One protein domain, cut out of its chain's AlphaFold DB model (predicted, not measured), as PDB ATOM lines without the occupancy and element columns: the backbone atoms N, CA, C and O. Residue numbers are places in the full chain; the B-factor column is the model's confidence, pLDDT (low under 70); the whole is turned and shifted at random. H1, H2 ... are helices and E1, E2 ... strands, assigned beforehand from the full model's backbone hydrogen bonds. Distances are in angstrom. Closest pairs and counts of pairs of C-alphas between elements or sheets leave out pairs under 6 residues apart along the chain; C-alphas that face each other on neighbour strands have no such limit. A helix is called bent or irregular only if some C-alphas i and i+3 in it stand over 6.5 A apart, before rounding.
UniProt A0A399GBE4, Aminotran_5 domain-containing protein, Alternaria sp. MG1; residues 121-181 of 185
ATOM      1  N   GLN A 121      22.823  42.496 -29.438       87.81
ATOM      2  CA  GLN A 121      24.250  42.405 -29.767       87.81
ATOM      3  C   GLN A 121      24.453  41.655 -31.092       87.81
ATOM      4  O   GLN A 121      23.759  40.672 -31.347       87.81
ATOM      5  N   ASP A 122      25.447  42.051 -31.896       86.75
ATOM      6  CA  ASP A 122      25.701  41.471 -33.230       86.75
ATOM      7  C   ASP A 122      25.858  39.940 -33.213       86.75
ATOM      8  O   ASP A 122      25.397  39.244 -34.118       86.75
ATOM      9  N   GLU A 123      26.496  39.401 -32.170       88.00
ATOM     10  CA  GLU A 123      26.691  37.958 -31.999       88.00
ATOM     11  C   GLU A 123      25.667  37.312 -31.048       88.00
ATOM     12  O   GLU A 123      25.734  36.103 -30.816       88.00
ATOM     13  N   GLY A 124      24.719  38.080 -30.503       91.25
ATOM     14  CA  GLY A 124      23.804  37.645 -29.449       91.25
ATOM     15  C   GLY A 124      24.519  37.356 -28.123       91.25
ATOM     16  O   GLY A 124      25.530  37.977 -27.793       91.25
ATOM     17  N   PHE A 125      23.994  36.402 -27.354       94.19
ATOM     18  CA  PHE A 125      24.516  36.019 -26.040       94.19
ATOM     19  C   PHE A 125      24.363  34.515 -25.794       94.19
ATOM     20  O   PHE A 125      23.504  33.863 -26.393       94.19
ATOM     21  N   ASP A 126      25.182  33.971 -24.899       93.75
ATOM     22  CA  ASP A 126      24.980  32.633 -24.337       93.75
ATOM     23  C   ASP A 126      24.316  32.748 -22.956       93.75
ATOM     24  O   ASP A 126      24.445  33.768 -22.278       93.75
ATOM     25  N   TYR A 127      23.596  31.713 -22.525       95.38
ATOM     26  CA  TYR A 127      22.787  31.774 -21.307       95.38
ATOM     27  C   TYR A 127      22.941  30.548 -20.405       95.38
ATOM     28  O   TYR A 127      22.634  29.427 -20.802       95.38
ATOM     29  N   CYS A 128      23.339  30.759 -19.156       95.06
ATOM     30  CA  CYS A 128      23.279  29.750 -18.098       95.06
ATOM     31  C   CYS A 128      22.128  30.069 -17.143       95.06
ATOM     32  O   CYS A 128      21.973  31.208 -16.708       95.06
ATOM     33  N   TYR A 129      21.362  29.060 -16.744       95.44
ATOM     34  CA  TYR A 129      20.359  29.221 -15.693       95.44
ATOM     35  C   TYR A 129      20.301  28.003 -14.784       95.44
ATOM     36  O   TYR A 129      20.479  26.871 -15.229       95.44
ATOM     37  N   HIS A 130      20.024  28.224 -13.503       95.19
ATOM     38  CA  HIS A 130      19.839  27.126 -12.559       95.19
ATOM     39  C   HIS A 130      18.479  26.440 -12.754       95.19
ATOM     40  O   HIS A 130      17.480  27.102 -13.055       95.19
ATOM     41  N   ARG A 131      18.395  25.130 -12.502       94.75
ATOM     42  CA  ARG A 131      17.167  24.325 -12.643       94.75
ATOM     43  C   ARG A 131      15.972  24.861 -11.850       94.75
ATOM     44  O   ARG A 131      14.841  24.719 -12.302       94.75
ATOM     45  N   ASN A 132      16.221  25.498 -10.706       93.94
ATOM     46  CA  ASN A 132      15.171  26.082  -9.859       93.94
ATOM     47  C   ASN A 132      14.760  27.504 -10.284       93.94
ATOM     48  O   ASN A 132      14.066  28.194  -9.541       93.94
ATOM     49  N   SER A 133      15.196  27.975 -11.454       94.06
ATOM     50  CA  SER A 133      14.799  29.286 -11.966       94.06
ATOM     51  C   SER A 133      13.310  29.316 -12.321       94.06
ATOM     52  O   SER A 133      12.771  28.373 -12.901       94.06
ATOM     53  N   HIS A 134      12.647  30.436 -12.020       93.31
ATOM     54  CA  HIS A 134      11.256  30.666 -12.411       93.31
ATOM     55  C   HIS A 134      11.084  30.603 -13.942       93.31
ATOM     56  O   HIS A 134      12.008  30.913 -14.697       93.31
ATOM     57  N   THR A 135       9.890  30.249 -14.427       94.00
ATOM     58  CA  THR A 135       9.615  30.042 -15.863       94.00
ATOM     59  C   THR A 135       9.952  31.255 -16.733       94.00
ATOM     60  O   THR A 135      10.400  31.088 -17.866       94.00
ATOM     61  N   SER A 136       9.818  32.471 -16.195       94.56
ATOM     62  CA  SER A 136      10.228  33.713 -16.867       94.56
ATOM     63  C   SER A 136      11.729  33.770 -17.173       94.56
ATOM     64  O   SER A 136      12.106  34.280 -18.221       94.56
ATOM     65  N   LEU A 137      12.582  33.222 -16.300       95.81
ATOM     66  CA  LEU A 137      14.024  33.088 -16.533       95.81
ATOM     67  C   LEU A 137      14.333  31.911 -17.462       95.81
ATOM     68  O   LEU A 137      15.243  32.004 -18.277       95.81
ATOM     69  N   VAL A 138      13.571  30.818 -17.384       95.88
ATOM     70  CA  VAL A 138      13.740  29.681 -18.306       95.88
ATOM     71  C   VAL A 138      13.461  30.105 -19.750       95.88
ATOM     72  O   VAL A 138      14.196  29.706 -20.648       95.88
ATOM     73  N   GLY A 139      12.448  30.946 -19.981       95.81
ATOM     74  CA  GLY A 139      12.074  31.420 -21.318       95.81
ATOM     75  C   GLY A 139      13.164  32.216 -22.049       95.81
ATOM     76  O   GLY A 139      13.181  32.223 -23.276       95.81
ATOM     77  N   VAL A 140      14.110  32.822 -21.321       97.06
ATOM     78  CA  VAL A 140      15.248  33.576 -21.889       97.06
ATOM     79  C   VAL A 140      16.092  32.714 -22.830       97.06
ATOM     80  O   VAL A 140      16.629  33.217 -23.816       97.06
ATOM     81  N   ARG A 141      16.161  31.402 -22.577       96.00
ATOM     82  CA  ARG A 141      16.956  30.457 -23.368       96.00
ATOM     83  C   ARG A 141      16.607  30.444 -24.858       96.00
ATOM     84  O   ARG A 141      17.476  30.152 -25.663       96.00
ATOM     85  N   GLU A 142      15.360  30.762 -25.215       95.62
ATOM     86  CA  GLU A 142      14.886  30.736 -26.606       95.62
ATOM     87  C   GLU A 142      15.458  31.894 -27.439       95.62
ATOM     88  O   GLU A 142      15.447  31.843 -28.665       95.62
ATOM     89  N   LEU A 143      15.947  32.946 -26.775       95.12
ATOM     90  CA  LEU A 143      16.601  34.089 -27.413       95.12
ATOM     91  C   LEU A 143      18.131  33.991 -27.361       95.12
ATOM     92  O   LEU A 143      18.814  34.750 -28.047       95.12
ATOM     93  N   ALA A 144      18.664  33.072 -26.555       94.50
ATOM     94  CA  ALA A 144      20.094  32.843 -26.445       94.50
ATOM     95  C   ALA A 144      20.604  32.020 -27.635       94.50
ATOM     96  O   ALA A 144      19.912  31.153 -28.166       94.50
ATOM     97  N   HIS A 145      21.854  32.250 -28.029       92.81
ATOM     98  CA  HIS A 145      22.499  31.453 -29.067       92.81
ATOM     99  C   HIS A 145      22.782  30.025 -28.584       92.81
ATOM    100  O   HIS A 145      22.524  29.050 -29.293       92.81
ATOM    101  N   ARG A 146      23.298  29.897 -27.359       92.75
ATOM    102  CA  ARG A 146      23.393  28.634 -26.624       92.75
ATOM    103  C   ARG A 146      22.821  28.831 -25.237       92.75
ATOM    104  O   ARG A 146      22.975  29.893 -24.636       92.75
ATOM    105  N   SER A 147      22.217  27.778 -24.704       94.88
ATOM    106  CA  SER A 147      21.732  27.777 -23.331       94.88
ATOM    107  C   SER A 147      22.121  26.508 -22.595       94.88
ATOM    108  O   SER A 147      22.083  25.431 -23.193       94.88
ATOM    109  N   HIS A 148      22.407  26.623 -21.303       95.44
ATOM    110  CA  HIS A 148      22.684  25.493 -20.425       95.44
ATOM    111  C   HIS A 148      21.883  25.601 -19.129       95.44
ATOM    112  O   HIS A 148      21.794  26.667 -18.519       95.44
ATOM    113  N   CYS A 149      21.292  24.479 -18.724       95.56
ATOM    114  CA  CYS A 149      20.565  24.357 -17.469       95.56
ATOM    115  C   CYS A 149      21.478  23.690 -16.442       95.56
ATOM    116  O   CYS A 149      21.723  22.488 -16.537       95.56
ATOM    117  N   LEU A 150      21.937  24.462 -15.461       94.50
ATOM    118  CA  LEU A 150      22.724  23.964 -14.339       94.50
ATOM    119  C   LEU A 150      21.796  23.169 -13.412       94.50
ATOM    120  O   LEU A 150      20.825  23.691 -12.857       94.50
ATOM    121  N   ALA A 151      22.060  21.871 -13.309       93.50
ATOM    122  CA  ALA A 151      21.217  20.864 -12.688       93.50
ATOM    123  C   ALA A 151      21.169  20.938 -11.162       93.50
ATOM    124  O   ALA A 151      20.184  20.485 -10.569       93.50
ATOM    125  N   SER A 152      22.239  21.439 -10.549       92.94
ATOM    126  CA  SER A 152      22.442  21.470  -9.104       92.94
ATOM    127  C   SER A 152      23.238  22.705  -8.676       92.94
ATOM    128  O   SER A 152      23.878  23.379  -9.489       92.94
ATOM    129  N   ASN A 153      23.229  22.965  -7.366       91.69
ATOM    130  CA  ASN A 153      24.092  23.978  -6.767       91.69
ATOM    131  C   ASN A 153      25.571  23.625  -6.975       91.69
ATOM    132  O   ASN A 153      26.338  24.504  -7.323       91.69
ATOM    133  N   GLU A 154      25.951  22.351  -6.837       93.12
ATOM    134  CA  GLU A 154      27.329  21.886  -7.065       93.12
ATOM    135  C   GLU A 154      27.799  22.198  -8.490       93.12
ATOM    136  O   GLU A 154      28.805  22.872  -8.661       93.12
ATOM    137  N   GLU A 155      27.006  21.858  -9.514       92.12
ATOM    138  CA  GLU A 155      27.356  22.190 -10.903       92.12
ATOM    139  C   GLU A 155      27.451  23.708 -11.128       92.12
ATOM    140  O   GLU A 155      28.251  24.177 -11.938       92.12
ATOM    141  N   THR A 156      26.626  24.483 -10.421       91.69
ATOM    142  CA  THR A 156      26.664  25.946 -10.489       91.69
ATOM    143  C   THR A 156      27.954  26.497  -9.893       91.69
ATOM    144  O   THR A 156      28.578  27.352 -10.514       91.69
ATOM    145  N   GLU A 157      28.368  26.002  -8.726       91.69
ATOM    146  CA  GLU A 157      29.631  26.390  -8.093       91.69
ATOM    147  C   GLU A 157      30.833  25.968  -8.950       91.69
ATOM    148  O   GLU A 157      31.710  26.791  -9.205       91.69
ATOM    149  N   ASP A 158      30.834  24.747  -9.497       91.69
ATOM    150  CA  ASP A 158      31.885  24.263 -10.405       91.69
ATOM    151  C   ASP A 158      31.993  25.138 -11.666       91.69
ATOM    152  O   ASP A 158      33.085  25.404 -12.179       91.69
ATOM    153  N   TRP A 159      30.853  25.603 -12.190       90.25
ATOM    154  CA  TRP A 159      30.807  26.525 -13.324       90.25
ATOM    155  C   TRP A 159      31.329  27.918 -12.955       90.25
ATOM    156  O   TRP A 159      32.140  28.474 -13.697       90.25
ATOM    157  N   LEU A 160      30.934  28.461 -11.798       89.06
ATOM    158  CA  LEU A 160      31.422  29.751 -11.292       89.06
ATOM    159  C   LEU A 160      32.929  29.728 -10.991       89.06
ATOM    160  O   LEU A 160      33.619  30.717 -11.240       89.06
ATOM    161  N   ALA A 161      33.448  28.597 -10.510       90.06
ATOM    162  CA  ALA A 161      34.873  28.366 -10.277       90.06
ATOM    163  C   ALA A 161      35.678  28.167 -11.577       90.06
ATOM    164  O   ALA A 161      36.910  28.195 -11.559       90.06
ATOM    165  N   GLY A 162      35.003  27.984 -12.719       85.81
ATOM    166  CA  GLY A 162      35.631  27.732 -14.019       85.81
ATOM    167  C   GLY A 162      36.130  26.295 -14.212       85.81
ATOM    168  O   GLY A 162      36.844  26.018 -15.182       85.81
ATOM    169  N   GLU A 163      35.759  25.375 -13.320       83.88
ATOM    170  CA  GLU A 163      36.078  23.946 -13.403       83.88
ATOM    171  C   GLU A 163      35.201  23.255 -14.454       83.88
ATOM    172  O   GLU A 163      35.679  22.429 -15.240       83.88
ATOM    173  N   ASN A 164      33.937  23.678 -14.555       77.00
ATOM    174  CA  ASN A 164      33.043  23.293 -15.637       77.00
ATOM    175  C   ASN A 164      33.137  24.287 -16.804       77.00
ATOM    176  O   ASN A 164      32.708  25.438 -16.742       77.00
ATOM    177  N   ARG A 165      33.654  23.802 -17.933       71.94
ATOM    178  CA  ARG A 165      33.916  24.577 -19.151       71.94
ATOM    179  C   ARG A 165      32.697  24.726 -20.070       71.94
ATOM    180  O   ARG A 165      32.845  24.732 -21.295       71.94
ATOM    181  N   THR A 166      31.499  24.842 -19.502       71.25
ATOM    182  CA  THR A 166      30.278  25.076 -20.286       71.25
ATOM    183  C   THR A 166      30.484  26.317 -21.170       71.25
ATOM    184  O   THR A 166      30.890  27.364 -20.678       71.25
ATOM    185  N   PHE A 167      30.258  26.165 -22.483       72.19
ATOM    186  CA  PHE A 167      30.484  27.154 -23.559       72.19
ATOM    187  C   PHE A 167      31.930  27.402 -24.054       72.19
ATOM    188  O   PHE A 167      32.087  28.076 -25.076       72.19
ATOM    189  N   ASN A 168      32.966  26.777 -23.476       60.31
ATOM    190  CA  ASN A 168      34.387  26.978 -23.846       60.31
ATOM    191  C   ASN A 168      34.872  26.208 -25.096       60.31
ATOM    192  O   ASN A 168      36.056  25.892 -25.217       60.31
ATOM    193  N   ALA A 169      33.985  25.875 -26.033       54.06
ATOM    194  CA  ALA A 169      34.381  25.128 -27.230       54.06
ATOM    195  C   ALA A 169      35.095  25.987 -28.294       54.06
ATOM    196  O   ALA A 169      35.741  25.427 -29.169       54.06
ATOM    197  N   GLU A 170      35.028  27.321 -28.216       54.91
ATOM    198  CA  GLU A 170      35.599  28.210 -29.236       54.91
ATOM    199  C   GLU A 170      36.429  29.330 -28.585       54.91
ATOM    200  O   GLU A 170      35.852  30.188 -27.911       54.91
ATOM    201  N   PRO A 171      37.757  29.388 -28.804       53.38
ATOM    202  CA  PRO A 171      38.645  30.426 -28.258       53.38
ATOM    203  C   PRO A 171      38.329  31.863 -28.723       53.38
ATOM    204  O   PRO A 171      39.026  32.797 -28.332       53.38
ATOM    205  N   LEU A 172      37.328  32.040 -29.592       51.72
ATOM    206  CA  LEU A 172      37.030  33.274 -30.324       51.72
ATOM    207  C   LEU A 172      35.604  33.813 -30.115       51.72
ATOM    208  O   LEU A 172      35.297  34.876 -30.648       51.72
ATOM    209  N   SER A 173      34.733  33.132 -29.360       60.12
ATOM    210  CA  SER A 173      33.373  33.637 -29.121       60.12
ATOM    211  C   SER A 173      33.421  34.857 -28.196       60.12
ATOM    212  O   SER A 173      33.663  34.714 -26.999       60.12
ATOM    213  N   ARG A 174      33.178  36.058 -28.739       72.94
ATOM    214  CA  ARG A 174      33.095  37.324 -27.982       72.94
ATOM    215  C   ARG A 174      31.744  37.528 -27.292       72.94
ATOM    216  O   ARG A 174      31.541  38.555 -26.646       72.94
ATOM    217  N   ARG A 175      30.822  36.573 -27.434       86.56
ATOM    218  CA  ARG A 175      29.473  36.650 -26.870       86.56
ATOM    219  C   ARG A 175      29.517  36.774 -25.348       86.56
ATOM    220  O   ARG A 175      30.169  35.954 -24.697       86.56
ATOM    221  N   PRO A 176      28.804  37.745 -24.761       90.88
ATOM    222  CA  PRO A 176      28.610  37.768 -23.325       90.88
ATOM    223  C   PRO A 176      27.807  36.541 -22.876       90.88
ATOM    224  O   PRO A 176      26.934  36.051 -23.598       90.88
ATOM    225  N   VAL A 177      28.087  36.078 -21.660       91.50
ATOM    226  CA  VAL A 177      27.316  35.014 -21.013       91.50
ATOM    227  C   VAL A 177      26.417  35.644 -19.959       91.50
ATOM    228  O   VAL A 177      26.901  36.248 -19.003       91.50
ATOM    229  N   LEU A 178      25.106  35.505 -20.133       94.19
ATOM    230  CA  LEU A 178      24.124  35.872 -19.123       94.19
ATOM    231  C   LEU A 178      23.916  34.680 -18.181       94.19
ATOM    232  O   LEU A 178      23.777  33.542 -18.624       94.19
ATOM    233  N   PHE A 179      23.882  34.940 -16.877       93.69
ATOM    234  CA  PHE A 179      23.692  33.913 -15.857       93.69
ATOM    235  C   PHE A 179      22.514  34.262 -14.948       93.69
ATOM    236  O   PHE A 179      22.436  35.374 -14.425       93.69
ATOM    237  N   ALA A 180      21.601  33.309 -14.762       93.81
ATOM    238  CA  ALA A 180      20.464  33.424 -13.860       93.81
ATOM    239  C   ALA A 180      20.558  32.423 -12.702       93.81
ATOM    240  O   ALA A 180      20.562  31.204 -12.902       93.81
ATOM    241  N   TYR A 181      20.557  32.959 -11.482       89.31
ATOM    242  CA  TYR A 181      20.618  32.192 -10.247       89.31
ATOM    243  C   TYR A 181      19.475  32.592  -9.304       89.31
ATOM    244  O   TYR A 181      19.313  33.783  -9.023       89.31
TER     245      TYR A 181
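This is residues 121 to 181 of the 185 residues of the protein "Aminotran_5 domain-containing protein" of Alternaria sp. MG1 (UniProt A0A399GBE4). A small parallel sheet of three short strands makes the middle of this domain, with one short helix over each of its faces: H1 over one, H2 over the other. From the end of H2 a long loop, residues 161 to 176, runs back to the start of E3. The printed part has 61 residues with two named helices and three named strands, which follow along the chain as E1, H1, E2, H2, E3; the sheet order is E2, E1, E3, all parallel. The class is mixed, helices and strands, though under half of the printed residues are in named elements. The whole is compact, with a radius of gyration of the C-alphas of 11.5 A, and flat in outline, spanning 30 by 28 by 12 A.

Start at the first printed residue, Gln 121, and go on to C-alpha 126 at (24.980, 32.633, -24.337), where strand E1 begins; it covers residues 126 to 130 and is 14.0 A long from first to last C-alpha. Next find helix H1, residues 135 to 142, running 12.0 A from C-alpha 135 at (9.615, 30.042, -15.863). H1 is neither bent nor irregular, but only just: C-alphas 138 and 141 are 6.0 A apart. Strand E2 follows as residues 146 to 150, 13.2 A long. Then read helix H2 from Asn 153 to Leu 160, 10.4 A long. After the long loop, strand E3 takes residues 177 to 180, 10.0 A long, and ends at C-alpha 180 at (20.464, 33.424, -13.860).

Begin at E1, the inner strand, with the edge strands E2 and E3 as its neighbours. E2 and E1 are parallel, their directions 17 degrees apart; look at N 127 and O 146, 2.9 A apart, and N 150 and O 129, 2.8 A apart, both within hydrogen-bond range. E1 and E3 are parallel at 20 degrees, and there N 178 and O 126 are within range at 2.8 A, as are N 128 and O 178 at 2.9 A. E1, H1 and E2 form a strand-helix-strand unit, two parallel neighbour strands with a helix between them along the chain, and its crossover is right-handed. E2, H2 and E3 form a split unit, with E1 between its two strands in the sheet, and its crossover is also right-handed. H1 is on the sheet at a height of 9.1 A, over E1, though only just over this strand alone, since 2 of its C-alphas fall on E2 and 2 on E3. It runs along the strands, at 25 degrees to E1 on the local plane; the closest C-alphas of E1 and H1 are those of Tyr 127 and Arg 141, 6.3 A apart. H2 is on the sheet on the opposite face, at a height of 9.0 A, and runs along the strands at 18 degrees to E1 on the local plane. The closest C-alphas of E2 and H2 are those of Leu 150 and Thr 156, 5.9 A apart. H1 and H2 are apart. In H2 every O i to N i+4 pair is within hydrogen-bond range; in H1 1 of 4 is, beside 4 of 5 O i to N i+3 pairs.

The two C-alphas farthest apart are those of Asp 122 and Glu 154, at 32.7 A. The printed part has no cut. The links E1 to H1, H1 to E2 and E2 to H2 are tight, while H2 to E3 is a long link of 16 residues. Mean pLDDT of the printed part is 87.5; look for the low values, under 70, at residues 168 to 173, which lie in that long link.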